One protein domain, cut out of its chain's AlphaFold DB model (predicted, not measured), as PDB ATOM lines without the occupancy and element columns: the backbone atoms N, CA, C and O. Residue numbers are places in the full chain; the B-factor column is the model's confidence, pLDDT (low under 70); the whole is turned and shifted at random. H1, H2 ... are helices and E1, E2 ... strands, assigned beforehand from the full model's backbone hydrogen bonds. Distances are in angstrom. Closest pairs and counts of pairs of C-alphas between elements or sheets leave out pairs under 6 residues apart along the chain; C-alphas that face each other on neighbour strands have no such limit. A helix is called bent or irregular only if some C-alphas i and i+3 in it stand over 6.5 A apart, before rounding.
ATOM      1  N   THR A 103      31.746 -21.963 -26.494       95.00
ATOM      2  CA  THR A 103      30.581 -21.786 -25.613       95.00
ATOM      3  C   THR A 103      30.025 -23.159 -25.257       95.00
ATOM      4  O   THR A 103      29.657 -23.915 -26.157       95.00
ATOM      5  N   TYR A 104      29.929 -23.482 -23.964       96.31
ATOM      6  CA  TYR A 104      29.552 -24.824 -23.509       96.31
ATOM      7  C   TYR A 104      28.235 -25.294 -24.129       96.31
ATOM      8  O   TYR A 104      28.170 -26.383 -24.684       96.31
ATOM      9  N   ARG A 105      27.209 -24.435 -24.117       95.94
ATOM     10  CA  ARG A 105      25.887 -24.749 -24.677       95.94
ATOM     11  C   ARG A 105      25.953 -25.151 -26.154       95.94
ATOM     12  O   ARG A 105      25.247 -26.069 -26.562       95.94
ATOM     13  N   ALA A 106      26.780 -24.469 -26.946       95.19
ATOM     14  CA  ALA A 106      26.936 -24.763 -28.368       95.19
ATOM     15  C   ALA A 106      27.663 -26.098 -28.572       95.19
ATOM     16  O   ALA A 106      27.172 -26.952 -29.308       95.19
ATOM     17  N   VAL A 107      28.767 -26.308 -27.848       95.69
ATOM     18  CA  VAL A 107      29.545 -27.553 -27.910       95.69
ATOM     19  C   VAL A 107      28.707 -28.747 -27.451       95.69
ATOM     20  O   VAL A 107      28.627 -29.742 -28.161       95.69
ATOM     21  N   ALA A 108      28.019 -28.646 -26.310       95.88
ATOM     22  CA  ALA A 108      27.173 -29.713 -25.778       95.88
ATOM     23  C   ALA A 108      26.014 -30.050 -26.726       95.88
ATOM     24  O   ALA A 108      25.720 -31.223 -26.949       95.88
ATOM     25  N   LYS A 109      25.382 -29.037 -27.340       95.25
ATOM     26  CA  LYS A 109      24.344 -29.247 -28.361       95.25
ATOM     27  C   LYS A 109      24.900 -30.030 -29.551       95.25
ATOM     28  O   LYS A 109      24.307 -31.040 -29.920       95.25
ATOM     29  N   GLN A 110      26.029 -29.595 -30.109       93.56
ATOM     30  CA  GLN A 110      26.638 -30.232 -31.277       93.56
ATOM     31  C   GLN A 110      27.132 -31.650 -30.969       93.56
ATOM     32  O   GLN A 110      26.907 -32.569 -31.757       93.56
ATOM     33  N   TYR A 111      27.738 -31.853 -29.797       93.88
ATOM     34  CA  TYR A 111      28.161 -33.169 -29.326       93.88
ATOM     35  C   TYR A 111      26.964 -34.117 -29.187       93.88
ATOM     36  O   TYR A 111      26.960 -35.194 -29.778       93.88
ATOM     37  N   ASN A 112      25.910 -33.699 -28.478       93.69
ATOM     38  CA  ASN A 112      24.718 -34.521 -28.259       93.69
ATOM     39  C   ASN A 112      23.992 -34.842 -29.570       93.69
ATOM     40  O   ASN A 112      23.521 -35.963 -29.751       93.69
ATOM     41  N   GLN A 113      23.906 -33.882 -30.493       91.38
ATOM     42  CA  GLN A 113      23.324 -34.108 -31.816       91.38
ATOM     43  C   GLN A 113      24.136 -35.131 -32.610       91.38
ATOM     44  O   GLN A 113      23.560 -36.096 -33.113       91.38
ATOM     45  N   THR A 114      25.459 -34.970 -32.657       89.12
ATOM     46  CA  THR A 114      26.338 -35.916 -33.353       89.12
ATOM     47  C   THR A 114      26.249 -37.306 -32.734       89.12
ATOM     48  O   THR A 114      26.073 -38.273 -33.462       89.12
ATOM     49  N   LEU A 115      26.258 -37.411 -31.402       89.06
ATOM     50  CA  LEU A 115      26.122 -38.678 -30.682       89.06
ATOM     51  C   LEU A 115      24.811 -39.408 -31.021       89.06
ATOM     52  O   LEU A 115      24.807 -40.625 -31.200       89.06
ATOM     53  N   ILE A 116      23.693 -38.681 -31.129       90.38
ATOM     54  CA  ILE A 116      22.401 -39.259 -31.527       90.38
ATOM     55  C   ILE A 116      22.456 -39.746 -32.980       90.38
ATOM     56  O   ILE A 116      22.019 -40.861 -33.261       90.38
ATOM     57  N   VAL A 117      22.994 -38.936 -33.896       87.81
ATOM     58  CA  VAL A 117      23.068 -39.265 -35.329       87.81
ATOM     59  C   VAL A 117      23.979 -40.470 -35.581       87.81
ATOM     60  O   VAL A 117      23.596 -41.382 -36.313       87.81
ATOM     61  N   THR A 118      25.144 -40.533 -34.936       83.62
ATOM     62  CA  THR A 118      26.079 -41.666 -35.065       83.62
ATOM     63  C   THR A 118      25.575 -42.939 -34.387       83.62
ATOM     64  O   THR A 118      26.066 -44.025 -34.688       83.62
ATOM     65  N   SER A 119      24.558 -42.830 -33.528       86.31
ATOM     66  CA  SER A 119      23.884 -43.968 -32.890       86.31
ATOM     67  C   SER A 119      22.638 -44.448 -33.644       86.31
ATOM     68  O   SER A 119      21.942 -45.345 -33.167       86.31
ATOM     69  N   LEU A 120      22.324 -43.873 -34.811       90.56
ATOM     70  CA  LEU A 120      21.244 -44.379 -35.662       90.56
ATOM     71  C   LEU A 120      21.562 -45.797 -36.170       90.56
ATOM     72  O   LEU A 120      22.733 -46.144 -36.321       90.56
ATOM     73  N   PRO A 121      20.557 -46.622 -36.504       91.25
ATOM     74  CA  PRO A 121      20.791 -47.913 -37.146       91.25
ATOM     75  C   PRO A 121      21.653 -47.776 -38.409       91.25
ATOM     76  O   PRO A 121      21.418 -46.876 -39.218       91.25
ATOM     77  N   LYS A 122      22.618 -48.685 -38.615       89.19
ATOM     78  CA  LYS A 122      23.571 -48.626 -39.742       89.19
ATOM     79  C   LYS A 122      22.868 -48.500 -41.096       89.19
ATOM     80  O   LYS A 122      23.266 -47.676 -41.905       89.19
ATOM     81  N   ALA A 123      21.769 -49.229 -41.299       90.19
ATOM     82  CA  ALA A 123      20.960 -49.141 -42.515       90.19
ATOM     83  C   ALA A 123      20.409 -47.724 -42.771       90.19
ATOM     84  O   ALA A 123      20.374 -47.268 -43.911       90.19
ATOM     85  N   ILE A 124      20.011 -47.006 -41.716       91.69
ATOM     86  CA  ILE A 124      19.560 -45.613 -41.817       91.69
ATOM     87  C   ILE A 124      20.750 -44.691 -42.085       91.69
ATOM     88  O   ILE A 124      20.651 -43.836 -42.959       91.69
ATOM     89  N   GLN A 125      21.881 -44.886 -41.398       89.25
ATOM     90  CA  GLN A 125      23.098 -44.107 -41.656       89.25
ATOM     91  C   GLN A 125      23.547 -44.224 -43.117       89.25
ATOM     92  O   GLN A 125      23.785 -43.211 -43.764       89.25
ATOM     93  N   THR A 126      23.604 -45.445 -43.653       89.50
ATOM     94  CA  THR A 126      24.002 -45.706 -45.040       89.50
ATOM     95  C   THR A 126      23.042 -45.048 -46.030       89.50
ATOM     96  O   THR A 126      23.492 -44.377 -46.954       89.50
ATOM     97  N   LYS A 127      21.723 -45.156 -45.816       89.44
ATOM     98  CA  LYS A 127      20.731 -44.484 -46.675       89.44
ATOM     99  C   LYS A 127      20.892 -42.962 -46.664       89.44
ATOM    100  O   LYS A 127      20.845 -42.352 -47.725       89.44
ATOM    101  N   LEU A 128      21.120 -42.365 -45.492       88.75
ATOM    102  CA  LEU A 128      21.348 -40.922 -45.357       88.75
ATOM    103  C   LEU A 128      22.650 -40.448 -46.026       88.75
ATOM    104  O   LEU A 128      22.735 -39.283 -46.392       88.75
ATOM    105  N   GLN A 129      23.652 -41.320 -46.176       86.00
ATOM    106  CA  GLN A 129      24.924 -40.992 -46.832       86.00
ATOM    107  C   GLN A 129      24.865 -41.123 -48.358       86.00
ATOM    108  O   GLN A 129      25.499 -40.338 -49.056       86.00
ATOM    109  N   LEU A 130      24.147 -42.125 -48.872       87.19
ATOM    110  CA  LEU A 130      24.174 -42.480 -50.295       87.19
ATOM    111  C   LEU A 130      23.101 -41.779 -51.133       87.19
ATOM    112  O   LEU A 130      23.242 -41.710 -52.350       87.19
ATOM    113  N   ALA A 131      22.022 -41.290 -50.516       88.12
ATOM    114  CA  ALA A 131      20.887 -40.738 -51.246       88.12
ATOM    115  C   ALA A 131      20.519 -39.325 -50.748       88.12
ATOM    116  O   ALA A 131      20.129 -39.171 -49.587       88.12
ATOM    117  N   PRO A 132      20.551 -38.295 -51.620       82.88
ATOM    118  CA  PRO A 132      20.298 -36.903 -51.228       82.88
ATOM    119  C   PRO A 132      18.878 -36.674 -50.683       82.88
ATOM    120  O   PRO A 132      18.689 -35.866 -49.777       82.88
ATOM    121  N   ASN A 133      17.893 -37.456 -51.141       90.25
ATOM    122  CA  ASN A 133      16.493 -37.346 -50.706       90.25
ATOM    123  C   ASN A 133      16.121 -38.346 -49.590       90.25
ATOM    124  O   ASN A 133      14.966 -38.403 -49.156       90.25
ATOM    125  N   ALA A 134      17.078 -39.141 -49.089       89.19
ATOM    126  CA  ALA A 134      16.794 -40.189 -48.106       89.19
ATOM    127  C   ALA A 134      16.218 -39.639 -46.801       89.19
ATOM    128  O   ALA A 134      15.362 -40.281 -46.193       89.19
ATOM    129  N   ALA A 135      16.658 -38.456 -46.366       88.25
ATOM    130  CA  ALA A 135      16.139 -37.840 -45.149       88.25
ATOM    131  C   ALA A 135      14.632 -37.566 -45.261       88.25
ATOM    132  O   ALA A 135      13.879 -37.957 -44.371       88.25
ATOM    133  N   GLN A 136      14.187 -36.973 -46.372       89.12
ATOM    134  CA  GLN A 136      12.775 -36.674 -46.632       89.12
ATOM    135  C   GLN A 136      11.949 -37.961 -46.742       89.12
ATOM    136  O   GLN A 136      10.908 -38.085 -46.099       89.12
ATOM    137  N   GLN A 137      12.452 -38.963 -47.467       90.38
ATOM    138  CA  GLN A 137      11.764 -40.244 -47.630       90.38
ATOM    139  C   GLN A 137      11.623 -41.002 -46.298       90.38
ATOM    140  O   GLN A 137      10.543 -41.488 -45.958       90.38
ATOM    141  N   LEU A 138      12.692 -41.075 -45.499       90.06
ATOM    142  CA  LEU A 138      12.669 -41.734 -44.189       90.06
ATOM    143  C   LEU A 138      11.830 -40.961 -43.162       90.06
ATOM    144  O   LEU A 138      11.283 -41.575 -42.239       90.06
ATOM    145  N   GLN A 139      11.733 -39.635 -43.297       89.50
ATOM    146  CA  GLN A 139      10.819 -38.810 -42.505       89.50
ATOM    147  C   GLN A 139       9.362 -39.082 -42.871       89.50
ATOM    148  O   GLN A 139       8.577 -39.346 -41.961       89.50
ATOM    149  N   ALA A 140       9.019 -39.104 -44.163       90.06
ATOM    150  CA  ALA A 140       7.667 -39.400 -44.642       90.06
ATOM    151  C   ALA A 140       7.183 -40.787 -44.180       90.06
ATOM    152  O   ALA A 140       6.038 -40.950 -43.775       90.06
ATOM    153  N   GLN A 141       8.083 -41.775 -44.132       87.00
ATOM    154  CA  GLN A 141       7.790 -43.127 -43.632       87.00
ATOM    155  C   GLN A 141       7.792 -43.244 -42.092       87.00
ATOM    156  O   GLN A 141       7.668 -44.343 -41.540       87.00
ATOM    157  N   GLY A 142       8.040 -42.151 -41.360       91.44
ATOM    158  CA  GLY A 142       8.158 -42.129 -39.895       91.44
ATOM    159  C   GLY A 142       9.346 -42.923 -39.324       91.44
ATOM    160  O   GLY A 142       9.546 -42.953 -38.106       91.44
ATOM    161  N   GLN A 143      10.155 -43.569 -40.172       90.44
ATOM    162  CA  GLN A 143      11.312 -44.373 -39.772       90.44
ATOM    163  C   GLN A 143      12.385 -43.507 -39.120       90.44
ATOM    164  O   GLN A 143      12.900 -43.878 -38.064       90.44
ATOM    165  N   LEU A 144      12.664 -42.322 -39.680       91.12
ATOM    166  CA  LEU A 144      13.675 -41.429 -39.117       91.12
ATOM    167  C   LEU A 144      13.280 -40.950 -37.718       91.12
ATOM    168  O   LEU A 144      14.092 -41.010 -36.800       91.12
ATOM    169  N   LYS A 145      12.019 -40.544 -37.517       92.62
ATOM    170  CA  LYS A 145      11.524 -40.074 -36.212       92.62
ATOM    171  C   LYS A 145      11.636 -41.163 -35.140       92.62
ATOM    172  O   LYS A 145      12.112 -40.887 -34.039       92.62
ATOM    173  N   ARG A 146      11.250 -42.404 -35.467       93.44
ATOM    174  CA  ARG A 146      11.384 -43.560 -34.561       93.44
ATOM    175  C   ARG A 146      12.845 -43.868 -34.244       93.44
ATOM    176  O   ARG A 146      13.197 -43.979 -33.072       93.44
ATOM    177  N   ALA A 147      13.699 -43.926 -35.263       94.19
ATOM    178  CA  ALA A 147      15.121 -44.204 -35.095       94.19
ATOM    179  C   ALA A 147      15.831 -43.124 -34.268       94.19
ATOM    180  O   ALA A 147      16.600 -43.448 -33.369       94.19
ATOM    181  N   MET A 148      15.519 -41.845 -34.498       92.75
ATOM    182  CA  MET A 148      16.039 -40.744 -33.687       92.75
ATOM    183  C   MET A 148      15.553 -40.819 -32.239       92.75
ATOM    184  O   MET A 148      16.339 -40.579 -31.326       92.75
ATOM    185  N   ALA A 149      14.286 -41.169 -31.997       94.50
ATOM    186  CA  ALA A 149      13.771 -41.343 -30.639       94.50
ATOM    187  C   ALA A 149      14.470 -42.501 -29.910       94.50
ATOM    188  O   ALA A 149      14.851 -42.351 -28.747       94.50
ATOM    189  N   GLN A 150      14.691 -43.626 -30.593       93.75
ATOM    190  CA  GLN A 150      15.424 -44.770 -30.051       93.75
ATOM    191  C   GLN A 150      16.890 -44.419 -29.780       93.75
ATOM    192  O   GLN A 150      17.371 -44.653 -28.673       93.75
ATOM    193  N   ALA A 151      17.575 -43.779 -30.729       92.31
ATOM    194  CA  ALA A 151      18.952 -43.324 -30.560       92.31
ATOM    195  C   ALA A 151      19.075 -42.302 -29.421       92.31
ATOM    196  O   ALA A 151      19.981 -42.395 -28.595       92.31
ATOM    197  N   LYS A 152      18.125 -41.368 -29.293       92.62
ATOM    198  CA  LYS A 152      18.077 -40.408 -28.179       92.62
ATOM    199  C   LYS A 152      17.914 -41.101 -26.827       92.62
ATOM    200  O   LYS A 152      18.539 -40.677 -25.862       92.62
ATOM    201  N   ARG A 153      17.097 -42.158 -26.745       92.12
ATOM    202  CA  ARG A 153      16.951 -42.971 -25.524       92.12
ATOM    203  C   ARG A 153      18.231 -43.751 -25.220       92.12
ATOM    204  O   ARG A 153      18.716 -43.672 -24.097       92.12
ATOM    205  N   ALA A 154      18.803 -44.421 -26.218       89.56
ATOM    206  CA  ALA A 154      20.018 -45.227 -26.081       89.56
ATOM    207  C   ALA A 154      21.247 -44.396 -25.683       89.56
ATOM    208  O   ALA A 154      22.109 -44.864 -24.948       89.56
ATOM    209  N   THR A 155      21.314 -43.142 -26.134       90.00
ATOM    210  CA  THR A 155      22.442 -42.240 -25.857       90.00
ATOM    211  C   THR A 155      22.238 -41.355 -24.637       90.00
ATOM    212  O   THR A 155      23.170 -40.655 -24.254       90.00
ATOM    213  N   LYS A 156      21.057 -41.370 -23.999       90.81
ATOM    214  CA  LYS A 156      20.705 -40.438 -22.913       90.81
ATOM    215  C   LYS A 156      21.744 -40.419 -21.784       90.81
ATOM    216  O   LYS A 156      22.061 -39.347 -21.289       90.81
ATOM    217  N   GLY A 157      22.285 -41.582 -21.411       88.56
ATOM    218  CA  GLY A 157      23.300 -41.699 -20.355       88.56
ATOM    219  C   GLY A 157      24.681 -41.142 -20.718       88.56
ATOM    220  O   GLY A 157      25.467 -40.865 -19.819       88.56
ATOM    221  N   SER A 158      24.948 -40.952 -22.012       90.06
ATOM    222  CA  SER A 158      26.216 -40.441 -22.549       90.06
ATOM    223  C   SER A 158      26.103 -39.013 -23.093       90.06
ATOM    224  O   SER A 158      27.095 -38.446 -23.551       90.06
ATOM    225  N   GLN A 159      24.902 -38.424 -23.075       91.75
ATOM    226  CA  GLN A 159      24.691 -37.035 -23.468       91.75
ATOM    227  C   GLN A 159      25.242 -36.097 -22.398       91.75
ATOM    228  O   GLN A 159      25.087 -36.315 -21.196       91.75
ATOM    229  N   TRP A 160      25.862 -35.013 -22.843       94.44
ATOM    230  CA  TRP A 160      26.302 -33.949 -21.960       94.44
ATOM    231  C   TRP A 160      25.101 -33.149 -21.447       94.44
ATOM    232  O   TRP A 160      24.133 -32.956 -22.195       94.44
ATOM    233  N   PRO A 161      25.164 -32.633 -20.209       93.44
ATOM    234  CA  PRO A 161      24.181 -31.683 -19.712       93.44
ATOM    235  C   PRO A 161      23.998 -30.492 -20.663       93.44
ATOM    236  O   PRO A 161      24.913 -30.063 -21.361       93.44
ATOM    237  N   THR A 162      22.799 -29.919 -20.693       91.75
ATOM    238  CA  THR A 162      22.536 -28.702 -21.481       91.75
ATOM    239  C   THR A 162      23.131 -27.453 -20.829       91.75
ATOM    240  O   THR A 162      23.382 -26.456 -21.511       91.75
ATOM    241  N   THR A 163      23.373 -27.512 -19.518       91.00
ATOM    242  CA  THR A 163      23.997 -26.471 -18.698       91.00
ATOM    243  C   THR A 163      24.898 -27.105 -17.648       91.00
ATOM    244  O   THR A 163      24.508 -28.080 -17.009       91.00
ATOM    245  N   VAL A 164      26.074 -26.523 -17.443       94.25
ATOM    246  CA  VAL A 164      26.996 -26.867 -16.360       94.25
ATOM    247  C   VAL A 164      27.889 -25.658 -16.087       94.25
ATOM    248  O   VAL A 164      28.152 -24.874 -16.999       94.25
ATOM    249  N   GLU A 165      28.363 -25.526 -14.856       93.31
ATOM    250  CA  GLU A 165      29.434 -24.612 -14.461       93.31
ATOM    251  C   GLU A 165      30.351 -25.376 -13.495       93.31
ATOM    252  O   GLU A 165      29.878 -26.206 -12.718       93.31
ATOM    253  N   GLY A 166      31.663 -25.153 -13.561       90.88
ATOM    254  CA  GLY A 166      32.638 -25.951 -12.821       90.88
ATOM    255  C   GLY A 166      32.910 -27.307 -13.479       90.88
ATOM    256  O   GLY A 166      33.040 -27.404 -14.700       90.88
ATOM    257  N   GLN A 167      33.058 -28.356 -12.668       90.12
ATOM    258  CA  GLN A 167      33.402 -29.697 -13.144       90.12
ATOM    259  C   GLN A 167      32.163 -30.587 -13.279       90.12
ATOM    260  O   GLN A 167      31.295 -30.581 -12.412       90.12
ATOM    261  N   ALA A 168      32.115 -31.408 -14.327       93.00
ATOM    262  CA  ALA A 168      31.128 -32.479 -14.457       93.00
ATOM    263  C   ALA A 168      31.744 -33.753 -15.018       93.00
ATOM    264  O   ALA A 168      32.705 -33.701 -15.780       93.00
ATOM    265  N   VAL A 169      31.152 -34.893 -14.668       93.06
ATOM    266  CA  VAL A 169      31.548 -36.205 -15.182       93.06
ATOM    267  C   VAL A 169      30.374 -36.817 -15.931       93.06
ATOM    268  O   VAL A 169      29.274 -36.920 -15.395       93.06
ATOM    269  N   VAL A 170      30.617 -37.235 -17.168       92.12
ATOM    270  CA  VAL A 170      29.646 -37.927 -18.018       92.12
ATOM    271  C   VAL A 170      30.181 -39.323 -18.297       92.12
ATOM    272  O   VAL A 170      31.310 -39.475 -18.762       92.12
ATOM    273  N   LYS A 171      29.393 -40.357 -18.001       89.94
ATOM    274  CA  LYS A 171      29.754 -41.730 -18.374       89.94
ATOM    275  C   LYS A 171      29.632 -41.881 -19.880       89.94
ATOM    276  O   LYS A 171      28.710 -41.346 -20.482       89.94
ATOM    277  N   THR A 172      30.547 -42.616 -20.488       82.69
ATOM    278  CA  THR A 172      30.510 -42.866 -21.926       82.69
ATOM    279  C   THR A 172      30.764 -44.331 -22.225       82.69
ATOM    280  O   THR A 172      31.158 -45.105 -21.355       82.69
ATOM    281  N   LEU A 173      30.553 -44.721 -23.481       72.12
ATOM    282  CA  LEU A 173      30.794 -46.094 -23.922       72.12
ATOM    283  C   LEU A 173      32.272 -46.499 -23.782       72.12
ATOM    284  O   LEU A 173      32.553 -47.664 -23.534       72.12
ATOM    285  N   ALA A 174      33.201 -45.542 -23.892       76.69
ATOM    286  CA  ALA A 174      34.639 -45.782 -23.777       76.69
ATOM    287  C   ALA A 174      35.218 -45.515 -22.370       76.69
ATOM    288  O   ALA A 174      36.430 -45.634 -22.187       76.69
ATOM    289  N   GLY A 175      34.391 -45.144 -21.382       86.56
ATOM    290  CA  GLY A 175      34.828 -44.828 -20.019       86.56
ATOM    291  C   GLY A 175      34.069 -43.643 -19.423       86.56
ATOM    292  O   GLY A 175      32.869 -43.728 -19.162       86.56
ATOM    293  N   SER A 176      34.763 -42.534 -19.169       89.88
ATOM    294  CA  SER A 176      34.123 -41.301 -18.691       89.88
ATOM    295  C   SER A 176      34.770 -40.047 -19.266       89.88
ATOM    296  O   SER A 176      35.948 -40.038 -19.616       89.88
ATOM    297  N   MET A 177      33.984 -38.981 -19.380       91.44
ATOM    298  CA  MET A 177      34.438 -37.649 -19.755       91.44
ATOM    299  C   MET A 177      34.306 -36.699 -18.576       91.44
ATOM    300  O   MET A 177      33.216 -36.530 -18.036       91.44
ATOM    301  N   HIS A 178      35.392 -36.022 -18.240       92.38
ATOM    302  CA  HIS A 178      35.418 -34.932 -17.284       92.38
ATOM    303  C   HIS A 178      35.399 -33.612 -18.049       92.38
ATOM    304  O   HIS A 178      36.287 -33.333 -18.853       92.38
ATOM    305  N   LEU A 179      34.375 -32.808 -17.803       94.12
ATOM    306  CA  LEU A 179      34.168 -31.496 -18.395       94.12
ATOM    307  C   LEU A 179      34.593 -30.443 -17.379       94.12
ATOM    308  O   LEU A 179      34.260 -30.555 -16.202       94.12
ATOM    309  N   ASN A 180      35.290 -29.410 -17.835       92.38
ATOM    310  CA  ASN A 180      35.589 -28.225 -17.038       92.38
ATOM    311  C   ASN A 180      34.983 -27.015 -17.741       92.38
ATOM    312  O   ASN A 180      35.351 -26.730 -18.880       92.38
ATOM    313  N   VAL A 181      34.057 -26.319 -17.093       93.88
ATOM    314  CA  VAL A 181      33.359 -25.158 -17.644       93.88
ATOM    315  C   VAL A 181      33.559 -23.964 -16.732       93.88
ATOM    316  O   VAL A 181      33.386 -24.058 -15.521       93.88
ATOM    317  N   GLN A 182      33.936 -22.839 -17.331       92.88
ATOM    318  CA  GLN A 182      34.104 -21.576 -16.630       92.88
ATOM    319  C   GLN A 182      33.473 -20.444 -17.424       92.88
ATOM    320  O   GLN A 182      33.801 -20.228 -18.597       92.88
ATOM    321  N   HIS A 183      32.612 -19.677 -16.765       92.56
ATOM    322  CA  HIS A 183      31.898 -18.542 -17.337       92.56
ATOM    323  C   HIS A 183      31.123 -18.944 -18.603       92.56
ATOM    324  O   HIS A 183      31.195 -18.264 -19.630       92.56
ATOM    325  N   GLY A 184      30.448 -20.099 -18.567       93.62
ATOM    326  CA  GLY A 184      29.702 -20.640 -19.712       93.62
ATOM    327  C   GLY A 184      30.565 -21.113 -20.890       93.62
ATOM    328  O   GLY A 184      30.031 -21.427 -21.962       93.62
ATOM    329  N   ARG A 185      31.891 -21.184 -20.728       94.25
ATOM    330  CA  ARG A 185      32.827 -21.684 -21.742       94.25
ATOM    331  C   ARG A 185      33.429 -23.008 -21.312       94.25
ATOM    332  O   ARG A 185      33.898 -23.144 -20.189       94.25
ATOM    333  N   LEU A 186      33.462 -23.968 -22.229       94.31
ATOM    334  CA  LEU A 186      34.159 -25.228 -22.012       94.31
ATOM    335  C   LEU A 186      35.667 -24.970 -22.041       94.31
ATOM    336  O   LEU A 186      36.181 -24.471 -23.035       94.31
ATOM    337  N   MET A 187      36.364 -25.284 -20.958       91.12
ATOM    338  CA  MET A 187      37.808 -25.101 -20.807       91.12
ATOM    339  C   MET A 187      38.579 -26.318 -21.299       91.12
ATOM    340  O   MET A 187      39.522 -26.173 -22.069       91.12
ATOM    341  N   SER A 188      38.162 -27.505 -20.865       90.75
ATOM    342  CA  SER A 188      38.825 -28.760 -21.201       90.75
ATOM    343  C   SER A 188      37.859 -29.936 -21.141       90.75
ATOM    344  O   SER A 188      36.839 -29.888 -20.444       90.75
ATOM    345  N   VAL A 189      38.222 -31.005 -21.844       91.62
ATOM    346  CA  VAL A 189      37.580 -32.319 -21.761       91.62
ATOM    347  C   VAL A 189      38.661 -33.351 -21.484       91.62
ATOM    348  O   VAL A 189      39.617 -33.449 -22.247       91.62
ATOM    349  N   THR A 190      38.512 -34.139 -20.426       89.19
ATOM    350  CA  THR A 190      39.396 -35.278 -20.152       89.19
ATOM    351  C   THR A 190      38.613 -36.563 -20.333       89.19
ATOM    352  O   THR A 190      37.669 -36.816 -19.593       89.19
ATOM    353  N   VAL A 191      39.005 -37.393 -21.290       88.44
ATOM    354  CA  VAL A 191      38.447 -38.731 -21.472       88.44
ATOM    355  C   VAL A 191      39.301 -39.718 -20.690       88.44
ATOM    356  O   VAL A 191      40.457 -39.930 -21.043       88.44
ATOM    357  N   ALA A 192      38.749 -40.318 -19.641       86.94
ATOM    358  CA  ALA A 192      39.355 -41.452 -18.956       86.94
ATOM    359  C   ALA A 192      38.961 -42.739 -19.692       86.94
ATOM    360  O   ALA A 192      37.770 -43.045 -19.812       86.94
ATOM    361  N   LEU A 193      39.954 -43.463 -20.206       84.06
ATOM    362  CA  LEU A 193      39.752 -44.671 -21.002       84.06
ATOM    363  C   LEU A 193      39.478 -45.868 -20.092       84.06
ATOM    364  O   LEU A 193      40.247 -46.152 -19.175       84.06
ATOM    365  N   ALA A 194      38.408 -46.609 -20.372       84.00
ATOM    366  CA  ALA A 194      38.176 -47.894 -19.728       84.00
ATOM    367  C   ALA A 194      39.294 -48.886 -20.113       84.00
ATOM    368  O   ALA A 194      39.704 -48.902 -21.276       84.00
ATOM    369  N   PRO A 195      39.741 -49.784 -19.211       80.56
ATOM    370  CA  PRO A 195      40.780 -50.771 -19.528       80.56
ATOM    371  C   PRO A 195      40.466 -51.633 -20.762       80.56
ATOM    372  O   PRO A 195      41.372 -52.035 -21.488       80.56
ATOM    373  N   ALA A 196      39.180 -51.877 -21.034       80.88
ATOM    374  CA  ALA A 196      38.720 -52.604 -22.215       80.88
ATOM    375  C   ALA A 196      39.111 -51.926 -23.541       80.88
ATOM    376  O   ALA A 196      39.339 -52.624 -24.525       80.88
ATOM    377  N   VAL A 197      39.244 -50.594 -23.571       79.44
ATOM    378  CA  VAL A 197      39.672 -49.833 -24.759       79.44
ATOM    379  C   VAL A 197      41.082 -50.223 -25.194       79.44
ATOM    380  O   VAL A 197      41.379 -50.211 -26.379       79.44
ATOM    381  N   LEU A 198      41.942 -50.632 -24.263       74.38
ATOM    382  CA  LEU A 198      43.304 -51.061 -24.586       74.38
ATOM    383  C   LEU A 198      43.373 -52.511 -25.087       74.38
ATOM    384  O   LEU A 198      44.417 -52.936 -25.563       74.38
ATOM    385  N   LYS A 199      42.287 -53.283 -24.950       78.12
ATOM    386  CA  LYS A 199      42.283 -54.738 -25.180       78.12
ATOM    387  C   LYS A 199      41.283 -55.202 -26.240       78.12
ATOM    388  O   LYS A 199      41.347 -56.348 -26.664       78.12
ATOM    389  N   SER A 200      40.323 -54.363 -26.629       82.94
ATOM    390  CA  SER A 200      39.210 -54.756 -27.495       82.94
ATOM    391  C   SER A 200      39.021 -53.785 -28.652       82.94
ATOM    392  O   SER A 200      38.708 -52.615 -28.435       82.94
ATOM    393  N   ALA A 201      39.069 -54.308 -29.880       81.75
ATOM    394  CA  ALA A 201      38.764 -53.553 -31.098       81.75
ATOM    395  C   ALA A 201      37.378 -52.885 -31.043       81.75
ATOM    396  O   ALA A 201      37.197 -51.761 -31.507       81.75
ATOM    397  N   ARG A 202      36.390 -53.529 -30.405       82.44
ATOM    398  CA  ARG A 202      35.053 -52.948 -30.217       82.44
ATOM    399  C   ARG A 202      35.093 -51.709 -29.319       82.44
ATOM    400  O   ARG A 202      34.438 -50.715 -29.624       82.44
ATOM    401  N   ALA A 203      35.846 -51.764 -28.224       81.56
ATOM    402  CA  ALA A 203      35.986 -50.639 -27.303       81.56
ATOM    403  C   ALA A 203      36.844 -49.508 -27.906       81.56
ATOM    404  O   ALA A 203      36.522 -48.335 -27.718       81.56
ATOM    405  N   GLN A 204      37.868 -49.841 -28.701       80.06
ATOM    406  CA  GLN A 204      38.624 -48.866 -29.500       80.06
ATOM    407  C   GLN A 204      37.720 -48.148 -30.501       80.06
ATOM    408  O   GLN A 204      37.683 -46.920 -30.524       80.06
ATOM    409  N   GLN A 205      36.902 -48.890 -31.253       79.62
ATOM    410  CA  GLN A 205      35.923 -48.294 -32.161       79.62
ATOM    411  C   GLN A 205      34.964 -47.364 -31.412       79.62
ATOM    412  O   GLN A 205      34.710 -46.258 -31.876       79.62
ATOM    413  N   GLN A 206      34.456 -47.756 -30.237       80.62
ATOM    414  CA  GLN A 206      33.601 -46.885 -29.415       80.62
ATOM    415  C   GLN A 206      34.302 -45.583 -29.003       80.62
ATOM    416  O   GLN A 206      33.669 -44.525 -29.033       80.62
ATOM    417  N   LEU A 207      35.593 -45.633 -28.664       82.44
ATOM    418  CA  LEU A 207      36.391 -44.436 -28.400       82.44
ATOM    419  C   LEU A 207      36.528 -43.562 -29.656       82.44
ATOM    420  O   LEU A 207      36.323 -42.350 -29.573       82.44
ATOM    421  N   VAL A 208      36.828 -44.161 -30.812       79.56
ATOM    422  CA  VAL A 208      36.927 -43.449 -32.096       79.56
ATOM    423  C   VAL A 208      35.599 -42.771 -32.442       79.56
ATOM    424  O   VAL A 208      35.594 -41.592 -32.779       79.56
ATOM    425  N   TRP A 209      34.458 -43.447 -32.275       79.38
ATOM    426  CA  TRP A 209      33.128 -42.849 -32.459       79.38
ATOM    427  C   TRP A 209      32.878 -41.679 -31.508       79.38
ATOM    428  O   TRP A 209      32.369 -40.633 -31.911       79.38
ATOM    429  N   GLN A 210      33.246 -41.846 -30.239       84.00
ATOM    430  CA  GLN A 210      33.090 -40.822 -29.216       84.00
ATOM    431  C   GLN A 210      33.916 -39.568 -29.530       84.00
ATOM    432  O   GLN A 210      33.416 -38.450 -29.385       84.00
ATOM    433  N   LEU A 211      35.163 -39.738 -29.964       83.19
ATOM    434  CA  LEU A 211      36.040 -38.627 -30.325       83.19
ATOM    435  C   LEU A 211      35.696 -38.040 -31.693       83.19
ATOM    436  O   LEU A 211      35.765 -36.828 -31.850       83.19
ATOM    437  N   GLY A 212      35.202 -38.851 -32.626       82.06
ATOM    438  CA  GLY A 212      34.622 -38.392 -33.887       82.06
ATOM    439  C   GLY A 212      33.356 -37.553 -33.698       82.06
ATOM    440  O   GLY A 212      33.077 -36.695 -34.524       82.06
ATOM    441  N   ALA A 213      32.614 -37.737 -32.598       84.31
ATOM    442  CA  ALA A 213      31.523 -36.838 -32.211       84.31
ATOM    443  C   ALA A 213      32.018 -35.562 -31.509       84.31
ATOM    444  O   ALA A 213      31.415 -34.497 -31.650       84.31
ATOM    445  N   LEU A 214      33.116 -35.658 -30.753       88.62
ATOM    446  CA  LEU A 214      33.704 -34.532 -30.029       88.62
ATOM    447  C   LEU A 214      34.448 -33.564 -30.955       88.62
ATOM    448  O   LEU A 214      34.232 -32.363 -30.859       88.62
ATOM    449  N   ALA A 215      35.288 -34.065 -31.859       88.19
ATOM    450  CA  ALA A 215      36.098 -33.261 -32.772       88.19
ATOM    451  C   ALA A 215      35.287 -32.184 -33.525       88.19
ATOM    452  O   ALA A 215      35.584 -31.002 -33.336       88.19
ATOM    453  N   PRO A 216      34.204 -32.510 -34.258       86.38
ATOM    454  CA  PRO A 216      33.429 -31.503 -34.977       86.38
ATOM    455  C   PRO A 216      32.675 -30.565 -34.025       86.38
ATOM    456  O   PRO A 216      32.472 -29.400 -34.353       86.38
ATOM    457  N   ALA A 217      32.308 -31.020 -32.819       89.06
ATOM    458  CA  ALA A 217      31.722 -30.153 -31.794       89.06
ATOM    459  C   ALA A 217      32.702 -29.088 -31.274       89.06
ATOM    460  O   ALA A 217      32.273 -28.057 -30.755       89.06
ATOM    461  N   LEU A 218      34.004 -29.328 -31.434       89.69
ATOM    462  CA  LEU A 218      35.088 -28.414 -31.078       89.69
ATOM    463  C   LEU A 218      35.662 -27.654 -32.287       89.69
ATOM    464  O   LEU A 218      36.532 -26.804 -32.100       89.69
ATOM    465  N   GLY A 219      35.174 -27.934 -33.500       85.88
ATOM    466  CA  GLY A 219      35.689 -27.369 -34.751       85.88
ATOM    467  C   GLY A 219      36.948 -28.057 -35.296       85.88
ATOM    468  O   GLY A 219      37.627 -27.470 -36.129       85.88
ATOM    469  N   ALA A 220      37.267 -29.265 -34.825       87.81
ATOM    470  CA  ALA A 220      38.364 -30.090 -35.329       87.81
ATOM    471  C   ALA A 220      37.883 -31.116 -36.374       87.81
ATOM    472  O   ALA A 220      36.716 -31.526 -36.369       87.81
ATOM    473  N   ASP A 221      38.791 -31.576 -37.233       85.44
ATOM    474  CA  ASP A 221      38.511 -32.600 -38.242       85.44
ATOM    475  C   ASP A 221      38.386 -33.997 -37.607       85.44
ATOM    476  O   ASP A 221      39.339 -34.566 -37.065       85.44
ATOM    477  N   ALA A 222      37.186 -34.574 -37.699       82.94
ATOM    478  CA  ALA A 222      36.876 -35.878 -37.122       82.94
ATOM    479  C   ALA A 222      37.694 -37.031 -37.728       82.94
ATOM    480  O   ALA A 222      38.041 -37.970 -37.009       82.94
ATOM    481  N   ARG A 223      37.985 -36.987 -39.035       81.44
ATOM    482  CA  ARG A 223      38.717 -38.054 -39.736       81.44
ATOM    483  C   ARG A 223      40.174 -38.044 -39.314       81.44
ATOM    484  O   ARG A 223      40.695 -39.093 -38.949       81.44
ATOM    485  N   ARG A 224      40.795 -36.863 -39.287       82.25
ATOM    486  CA  ARG A 224      42.193 -36.698 -38.882       82.25
ATOM    487  C   ARG A 224      42.412 -37.111 -37.431       82.25
ATOM    488  O   ARG A 224      43.302 -37.909 -37.153       82.25
ATOM    489  N   VAL A 225      41.574 -36.613 -36.516       81.06
ATOM    490  CA  VAL A 225      41.655 -36.973 -35.089       81.06
ATOM    491  C   VAL A 225      41.428 -38.474 -34.894       81.06
ATOM    492  O   VAL A 225      42.143 -39.102 -34.116       81.06
ATOM    493  N   GLY A 226      40.469 -39.062 -35.616       80.06
ATOM    494  CA  GLY A 226      40.191 -40.498 -35.562       80.06
ATOM    495  C   GLY A 226      41.353 -41.362 -36.060       80.06
ATOM    496  O   GLY A 226      41.722 -42.313 -35.377       80.06
ATOM    497  N   GLN A 227      41.949 -41.017 -37.205       81.25
ATOM    498  CA  GLN A 227      43.080 -41.747 -37.796       81.25
ATOM    499  C   GLN A 227      44.306 -41.734 -36.882       81.25
ATOM    500  O   GLN A 227      44.807 -42.794 -36.524       81.25
ATOM    501  N   GLN A 228      44.730 -40.553 -36.424       79.12
ATOM    502  CA  GLN A 228      45.923 -40.434 -35.578       79.12
ATOM    503  C   GLN A 228      45.749 -41.127 -34.223       79.12
ATOM    504  O   GLN A 228      46.699 -41.668 -33.663       79.12
ATOM    505  N   LEU A 229      44.528 -41.141 -33.684       76.12
ATOM    506  CA  LEU A 229      44.246 -41.890 -32.469       76.12
ATOM    507  C   LEU A 229      44.283 -43.403 -32.702       76.12
ATOM    508  O   LEU A 229      44.814 -44.121 -31.859       76.12
ATOM    509  N   GLN A 230      43.704 -43.882 -33.806       77.69
ATOM    510  CA  GLN A 230      43.732 -45.302 -34.152       77.69
ATOM    511  C   GLN A 230      45.182 -45.779 -34.297       77.69
ATOM    512  O   GLN A 230      45.558 -46.751 -33.654       77.69
ATOM    513  N   GLU A 231      46.018 -45.025 -35.014       78.25
ATOM    514  CA  GLU A 231      47.458 -45.292 -35.133       78.25
ATOM    515  C   GLU A 231      48.152 -45.357 -33.762       78.25
ATOM    516  O   GLU A 231      48.913 -46.286 -33.491       78.25
ATOM    517  N   ALA A 232      47.862 -44.411 -32.861       74.25
ATOM    518  CA  ALA A 232      48.439 -44.398 -31.516       74.25
ATOM    519  C   ALA A 232      48.011 -45.609 -30.662       74.25
ATOM    520  O   ALA A 232      48.802 -46.113 -29.858       74.25
ATOM    521  N   LEU A 233      46.766 -46.072 -30.821       73.31
ATOM    522  CA  LEU A 233      46.243 -47.261 -30.142       73.31
ATOM    523  C   LEU A 233      46.849 -48.549 -30.710       73.31
ATOM    524  O   LEU A 233      47.256 -49.408 -29.929       73.31
ATOM    525  N   ASP A 234      46.947 -48.662 -32.034       73.12
ATOM    526  CA  ASP A 234      47.476 -49.843 -32.733       73.12
ATOM    527  C   ASP A 234      48.962 -50.063 -32.432       73.12
ATOM    528  O   ASP A 234      49.412 -51.193 -32.261       73.12
ATOM    529  N   GLN A 235      49.722 -48.980 -32.270       69.88
ATOM    530  CA  GLN A 235      51.129 -49.037 -31.869       69.88
ATOM    531  C   GLN A 235      51.324 -49.393 -30.383       69.88
ATOM    532  O   GLN A 235      52.458 -49.418 -29.902       69.88
ATOM    533  N   GLY A 236      50.242 -49.594 -29.615       62.84
ATOM    534  CA  GLY A 236      50.291 -49.765 -28.157       62.84
ATOM    535  C   GLY A 236      50.882 -48.550 -27.432       62.84
ATOM    536  O   GLY A 236      51.240 -48.622 -26.255       62.84
ATOM    537  N   ASN A 237      51.007 -47.423 -28.134       57.81
ATOM    538  CA  ASN A 237      51.848 -46.299 -27.759       57.81
ATOM    539  C   ASN A 237      50.979 -45.087 -27.431       57.81
ATOM    540  O   ASN A 237      51.182 -43.984 -27.929       57.81
ATOM    541  N   VAL A 238      50.052 -45.272 -26.487       59.91
ATOM    542  CA  VAL A 238      49.278 -44.179 -25.867       59.91
ATOM    543  C   VAL A 238      50.179 -43.279 -24.983       59.91
ATOM    544  O   VAL A 238      49.693 -42.449 -24.213       59.91
ATOM    545  N   LYS A 239      51.515 -43.417 -25.087       57.00
ATOM    546  CA  LYS A 239      52.494 -42.455 -24.568       57.00
ATOM    547  C   LYS A 239      52.202 -41.079 -25.162       57.00
ATOM    548  O   LYS A 239      51.646 -40.981 -26.247       57.00
ATOM    549  N   ALA A 240      52.555 -40.028 -24.426       62.66
ATOM    550  CA  ALA A 240      52.053 -38.675 -24.633       62.66
ATOM    551  C   ALA A 240      52.236 -38.121 -26.061       62.66
ATOM    552  O   ALA A 240      53.210 -37.424 -26.347       62.66
ATOM    553  N   GLN A 241      51.272 -38.379 -26.943       70.88
ATOM    554  CA  GLN A 241      51.188 -37.786 -28.268       70.88
ATOM    555  C   GLN A 241      50.259 -36.582 -28.203       70.88
ATOM    556  O   GLN A 241      49.259 -36.579 -27.487       70.88
ATOM    557  N   THR A 242      50.606 -35.527 -28.934       78.75
ATOM    558  CA  THR A 242      49.763 -34.338 -29.056       78.75
ATOM    559  C   THR A 242      49.309 -34.215 -30.498       78.75
ATOM    560  O   THR A 242      50.091 -33.834 -31.364       78.75
ATOM    561  N   ILE A 243      48.037 -34.500 -30.740       78.81
ATOM    562  CA  ILE A 243      47.362 -34.217 -32.002       78.81
ATOM    563  C   ILE A 243      46.875 -32.767 -31.943       78.81
ATOM    564  O   ILE A 243      46.143 -32.401 -31.023       78.81
ATOM    565  N   ARG A 244      47.297 -31.921 -32.888       82.69
ATOM    566  CA  ARG A 244      46.828 -30.528 -33.001       82.69
ATOM    567  C   ARG A 244      46.027 -30.336 -34.273       82.69
ATOM    568  O   ARG A 244      46.530 -30.609 -35.358       82.69
ATOM    569  N   ASP A 245      44.829 -29.789 -34.128       79.88
ATOM    570  CA  ASP A 245      43.954 -29.469 -35.249       79.88
ATOM    571  C   ASP A 245      43.136 -28.205 -34.939       79.88
ATOM    572  O   ASP A 245      42.534 -28.103 -33.874       79.88
ATOM    573  N   HIS A 246      43.182 -27.197 -35.819       81.00
ATOM    574  CA  HIS A 246      42.471 -25.909 -35.671       81.00
ATOM    575  C   HIS A 246      42.643 -25.210 -34.302       81.00
ATOM    576  O   HIS A 246      41.730 -24.578 -33.762       81.00
ATOM    577  N   GLY A 247      43.841 -25.322 -33.718       78.12
ATOM    578  CA  GLY A 247      44.154 -24.761 -32.402       78.12
ATOM    579  C   GLY A 247      43.547 -25.531 -31.226       78.12
ATOM    580  O   GLY A 247      43.557 -25.014 -30.115       78.12
ATOM    581  N   ILE A 248      43.012 -26.733 -31.461       82.75
ATOM    582  CA  ILE A 248      42.616 -27.709 -30.445       82.75
ATOM    583  C   ILE A 248      43.721 -28.760 -30.324       82.75
ATOM    584  O   ILE A 248      44.171 -29.335 -31.315       82.75
ATOM    585  N   SER A 249      44.149 -29.022 -29.097       82.31
ATOM    586  CA  SER A 249      45.140 -30.029 -28.742       82.31
ATOM    587  C   SER A 249      44.441 -31.243 -28.120       82.31
ATOM    588  O   SER A 249      43.856 -31.123 -27.047       82.31
ATOM    589  N   PHE A 250      44.547 -32.414 -28.752       81.62
ATOM    590  CA  PHE A 250      44.172 -33.720 -28.204       81.62
ATOM    591  C   PHE A 250      45.446 -34.434 -27.755       81.62
ATOM    592  O   PHE A 250      46.261 -34.870 -28.568       81.62
ATOM    593  N   ARG A 251      45.653 -34.512 -26.445       80.25
ATOM    594  CA  ARG A 251      46.842 -35.095 -25.829       80.25
ATOM    595  C   ARG A 251      46.508 -36.448 -25.246       80.25
ATOM    596  O   ARG A 251      45.724 -36.525 -24.305       80.25
ATOM    597  N   THR A 252      47.105 -37.502 -25.775       73.25
ATOM    598  CA  THR A 252      47.047 -38.807 -25.125       73.25
ATOM    599  C   THR A 252      48.005 -38.824 -23.937       73.25
ATOM    600  O   THR A 252      48.939 -38.025 -23.840       73.25
ATOM    601  N   GLY A 253      47.753 -39.708 -22.989       65.50
ATOM    602  CA  GLY A 253      48.668 -39.994 -21.899       65.50
ATOM    603  C   GLY A 253      48.250 -41.270 -21.200       65.50
ATOM    604  O   GLY A 253      47.111 -41.718 -21.323       65.50
ATOM    605  N   THR A 254      49.160 -41.858 -20.439       60.91
ATOM    606  CA  THR A 254      48.881 -43.040 -19.627       60.91
ATOM    607  C   THR A 254      49.320 -42.791 -18.194       60.91
ATOM    608  O   THR A 254      50.322 -42.134 -17.923       60.91
ATOM    609  N   THR A 255      48.537 -43.311 -17.260       55.41
ATOM    610  CA  THR A 255      49.000 -43.635 -15.907       55.41
ATOM    611  C   THR A 255      49.360 -45.120 -15.862       55.41
ATOM    612  O   THR A 255      49.237 -45.817 -16.869       55.41
ATOM    613  N   LEU A 256      49.761 -45.626 -14.693       42.69
ATOM    614  CA  LEU A 256      50.083 -47.044 -14.498       42.69
ATOM    615  C   LEU A 256      48.920 -47.990 -14.861       42.69
ATOM    616  O   LEU A 256      49.165 -49.140 -15.207       42.69
ATOM    617  N   THR A 257      47.666 -47.522 -14.796       49.38
ATOM    618  CA  THR A 257      46.473 -48.372 -14.987       49.38
ATOM    619  C   THR A 257      45.423 -47.800 -15.942       49.38
ATOM    620  O   THR A 257      44.547 -48.540 -16.384       49.38
ATOM    621  N   THR A 258      45.483 -46.503 -16.268       61.34
ATOM    622  CA  THR A 258      44.430 -45.804 -17.023       61.34
ATOM    623  C   THR A 258      45.026 -44.909 -18.108       61.34
ATOM    624  O   THR A 258      45.893 -44.080 -17.825       61.34
ATOM    625  N   GLY A 259      44.558 -45.062 -19.348       70.31
ATOM    626  CA  GLY A 259      44.844 -44.129 -20.438       70.31
ATOM    627  C   GLY A 259      43.920 -42.910 -20.388       70.31
ATOM    628  O   GLY A 259      42.777 -43.012 -19.943       70.31
ATOM    629  N   TYR A 260      44.395 -41.764 -20.863       80.62
ATOM    630  CA  TYR A 260      43.638 -40.519 -20.917       80.62
ATOM    631  C   TYR A 260      43.782 -39.840 -22.274       80.62
ATOM    632  O   TYR A 260      44.847 -39.874 -22.889       80.62
ATOM    633  N   VAL A 261      42.720 -39.162 -22.701       81.12
ATOM    634  CA  VAL A 261      42.766 -38.172 -23.782       81.12
ATOM    635  C   VAL A 261      42.364 -36.825 -23.203       81.12
ATOM    636  O   VAL A 261      41.229 -36.639 -22.772       81.12
ATOM    637  N   PHE A 262      43.299 -35.888 -23.171       83.81
ATOM    638  CA  PHE A 262      43.098 -34.537 -22.681       83.81
ATOM    639  C   PHE A 262      42.904 -33.571 -23.847       83.81
ATOM    640  O   PHE A 262      43.751 -33.493 -24.734       83.81
ATOM    641  N   VAL A 263      41.805 -32.825 -23.841       82.88
ATOM    642  CA  VAL A 263      41.429 -31.909 -24.919       82.88
ATOM    643  C   VAL A 263      41.339 -30.488 -24.383       82.88
ATOM    644  O   VAL A 263      40.565 -30.221 -23.462       82.88
ATOM    645  N   ALA A 264      42.118 -29.579 -24.964       85.31
ATOM    646  CA  ALA A 264      42.143 -28.149 -24.641       85.31
ATOM    647  C   ALA A 264      42.673 -27.338 -25.840       85.31
ATOM    648  O   ALA A 264      42.897 -27.916 -26.901       85.31
ATOM    649  N   ARG A 265      42.836 -26.016 -25.704       81.62
ATOM    650  CA  ARG A 265      43.462 -25.173 -26.739       81.62
ATOM    651  C   ARG A 265      44.971 -25.064 -26.531       81.62
ATOM    652  O   ARG A 265      45.383 -24.344 -25.599       81.62
TER     653      ARG A 265
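Overview. This is residues 103 to 265 of the 265 residues of an uncharacterized protein of Lactobacillus hammesii DSM 16381 (UniProt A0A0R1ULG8). A twisted sheet of six strands curls round one long helix, H6, with H7 beside H6 and H1 on its other side, these three helices covering one face of the sheet. From this body H1 leads to a helical arm away from the sheet, where H2 and H3 make the far end and H4 runs back to edge strand E1. The printed part has 163 residues, with seven named helices and six named strands in the order H1 H2 H3 H4 E1 E2 E3 H5 H6 H7 E4 E5 E6; the sheet runs E1 E2 E3 E6 E5 E4, all antiparallel, and the class is mixed, helices and strands. The whole is compact, with a radius of gyration of the C-alphas of 16.4 A, and spans 51 by 38 by 28 A.

Along the chain. H1, residues 104 to 118, begins with C-alpha 104 at (29.552, -24.824, -23.509) and is 20.7 A long. H2 is residues 122 to 130 and H3 residues 134 to 140. H4, residues 143 to 158, is 23.1 A long and irregular: C-alphas 154 and 157 are 7.5 A apart. E1, residues 166 to 172, E2, residues 175 to 182, and E3, residues 185 to 193, measure 19.3 A, 23.5 A and 24.0 A. H5 is residues 195 to 198. H6, residues 201 to 217, is 24.4 A long, from C-alpha 201 at (38.764, -53.553, -31.098); it is neither bent nor irregular, but only just, with C-alphas 213 and 216 6.3 A apart. H7, residues 222 to 234, is 18.1 A long. E4 is residues 242 to 245, E5 residues 248 to 254, 19.8 A, and E6 residues 259 to 264, 16.7 A, ending with C-alpha 264 at (42.143, -28.149, -24.641).

Arrangement. The sheet holds two meanders, each strand the antiparallel neighbour of the one before: E1 E2 E3 and E4 E5 E6. N 168 and O 179 of E1 and E2 are 3.0 A apart, and N 178 and O 190 of E2 and E3 2.8 A, within hydrogen-bond range. E3 and E6 are antiparallel neighbours, with N 191 and O 261 at 2.8 A. Between the antiparallel neighbours E5 and E6, N 251 and O 262 are within hydrogen-bond range at 2.8 A, and between the antiparallel neighbours E4 and E5, N 243 and O 250 are within hydrogen-bond range at 2.8 A. H1, H6 and H7 lie on the same face, giving two layers, helices over one face of a sheet. H6, the hub, touches H7 in a helical hairpin, at a shallow tilt of 31 degrees, opposite ways, the closest C-alphas being those of Gly 212 and Ala 222, 4.7 A. H6 touches H1 at a steep tilt of 44 degrees, opposite ways, closest at Gln 110 and Ala 217, whose C-alphas are 5.1 A apart. H7, at a height over the sheet of 10.0 A, is over E5 and, only just, over E4, with 3 C-alphas. H5 touches H6 only at the corner, at Val 197 and Ala 203, C-alphas 4.6 A apart. H4 touches H1 with residues 148 to 155 alone, closest at Ile 116 and Ala 151, C-alphas 5.4 A apart, and only grazes the sheet with residues 155 to 158. H3 only just touches H2 and H4, with 3 pairs of C-alphas within 8 A each, and only at the corner; its closest C-alphas are Leu 128 to Ala 134, 5.4 A, and Leu 138 to Leu 144, 5.2 A. H2 and H3 are not on the sheet. Every O i to N i+4 pair is within hydrogen-bond range in H1, H2, H3 and H7, against 10 of 12 in H4 and 11 of 13 in H6; H5 is too short for such a pair.

Size, cuts and confidence. The C-alphas farthest apart, those of Ala 140 and Leu 256, are 52.6 A apart. The printed part has no cut and ends at residue 265, the chain's last. No link is long; those from H4 to E1 and from H7 to E4 are short and the others tight. The mean pLDDT of the printed part is 84.7, with residues 235 to 240 and 253 to 258 under 70.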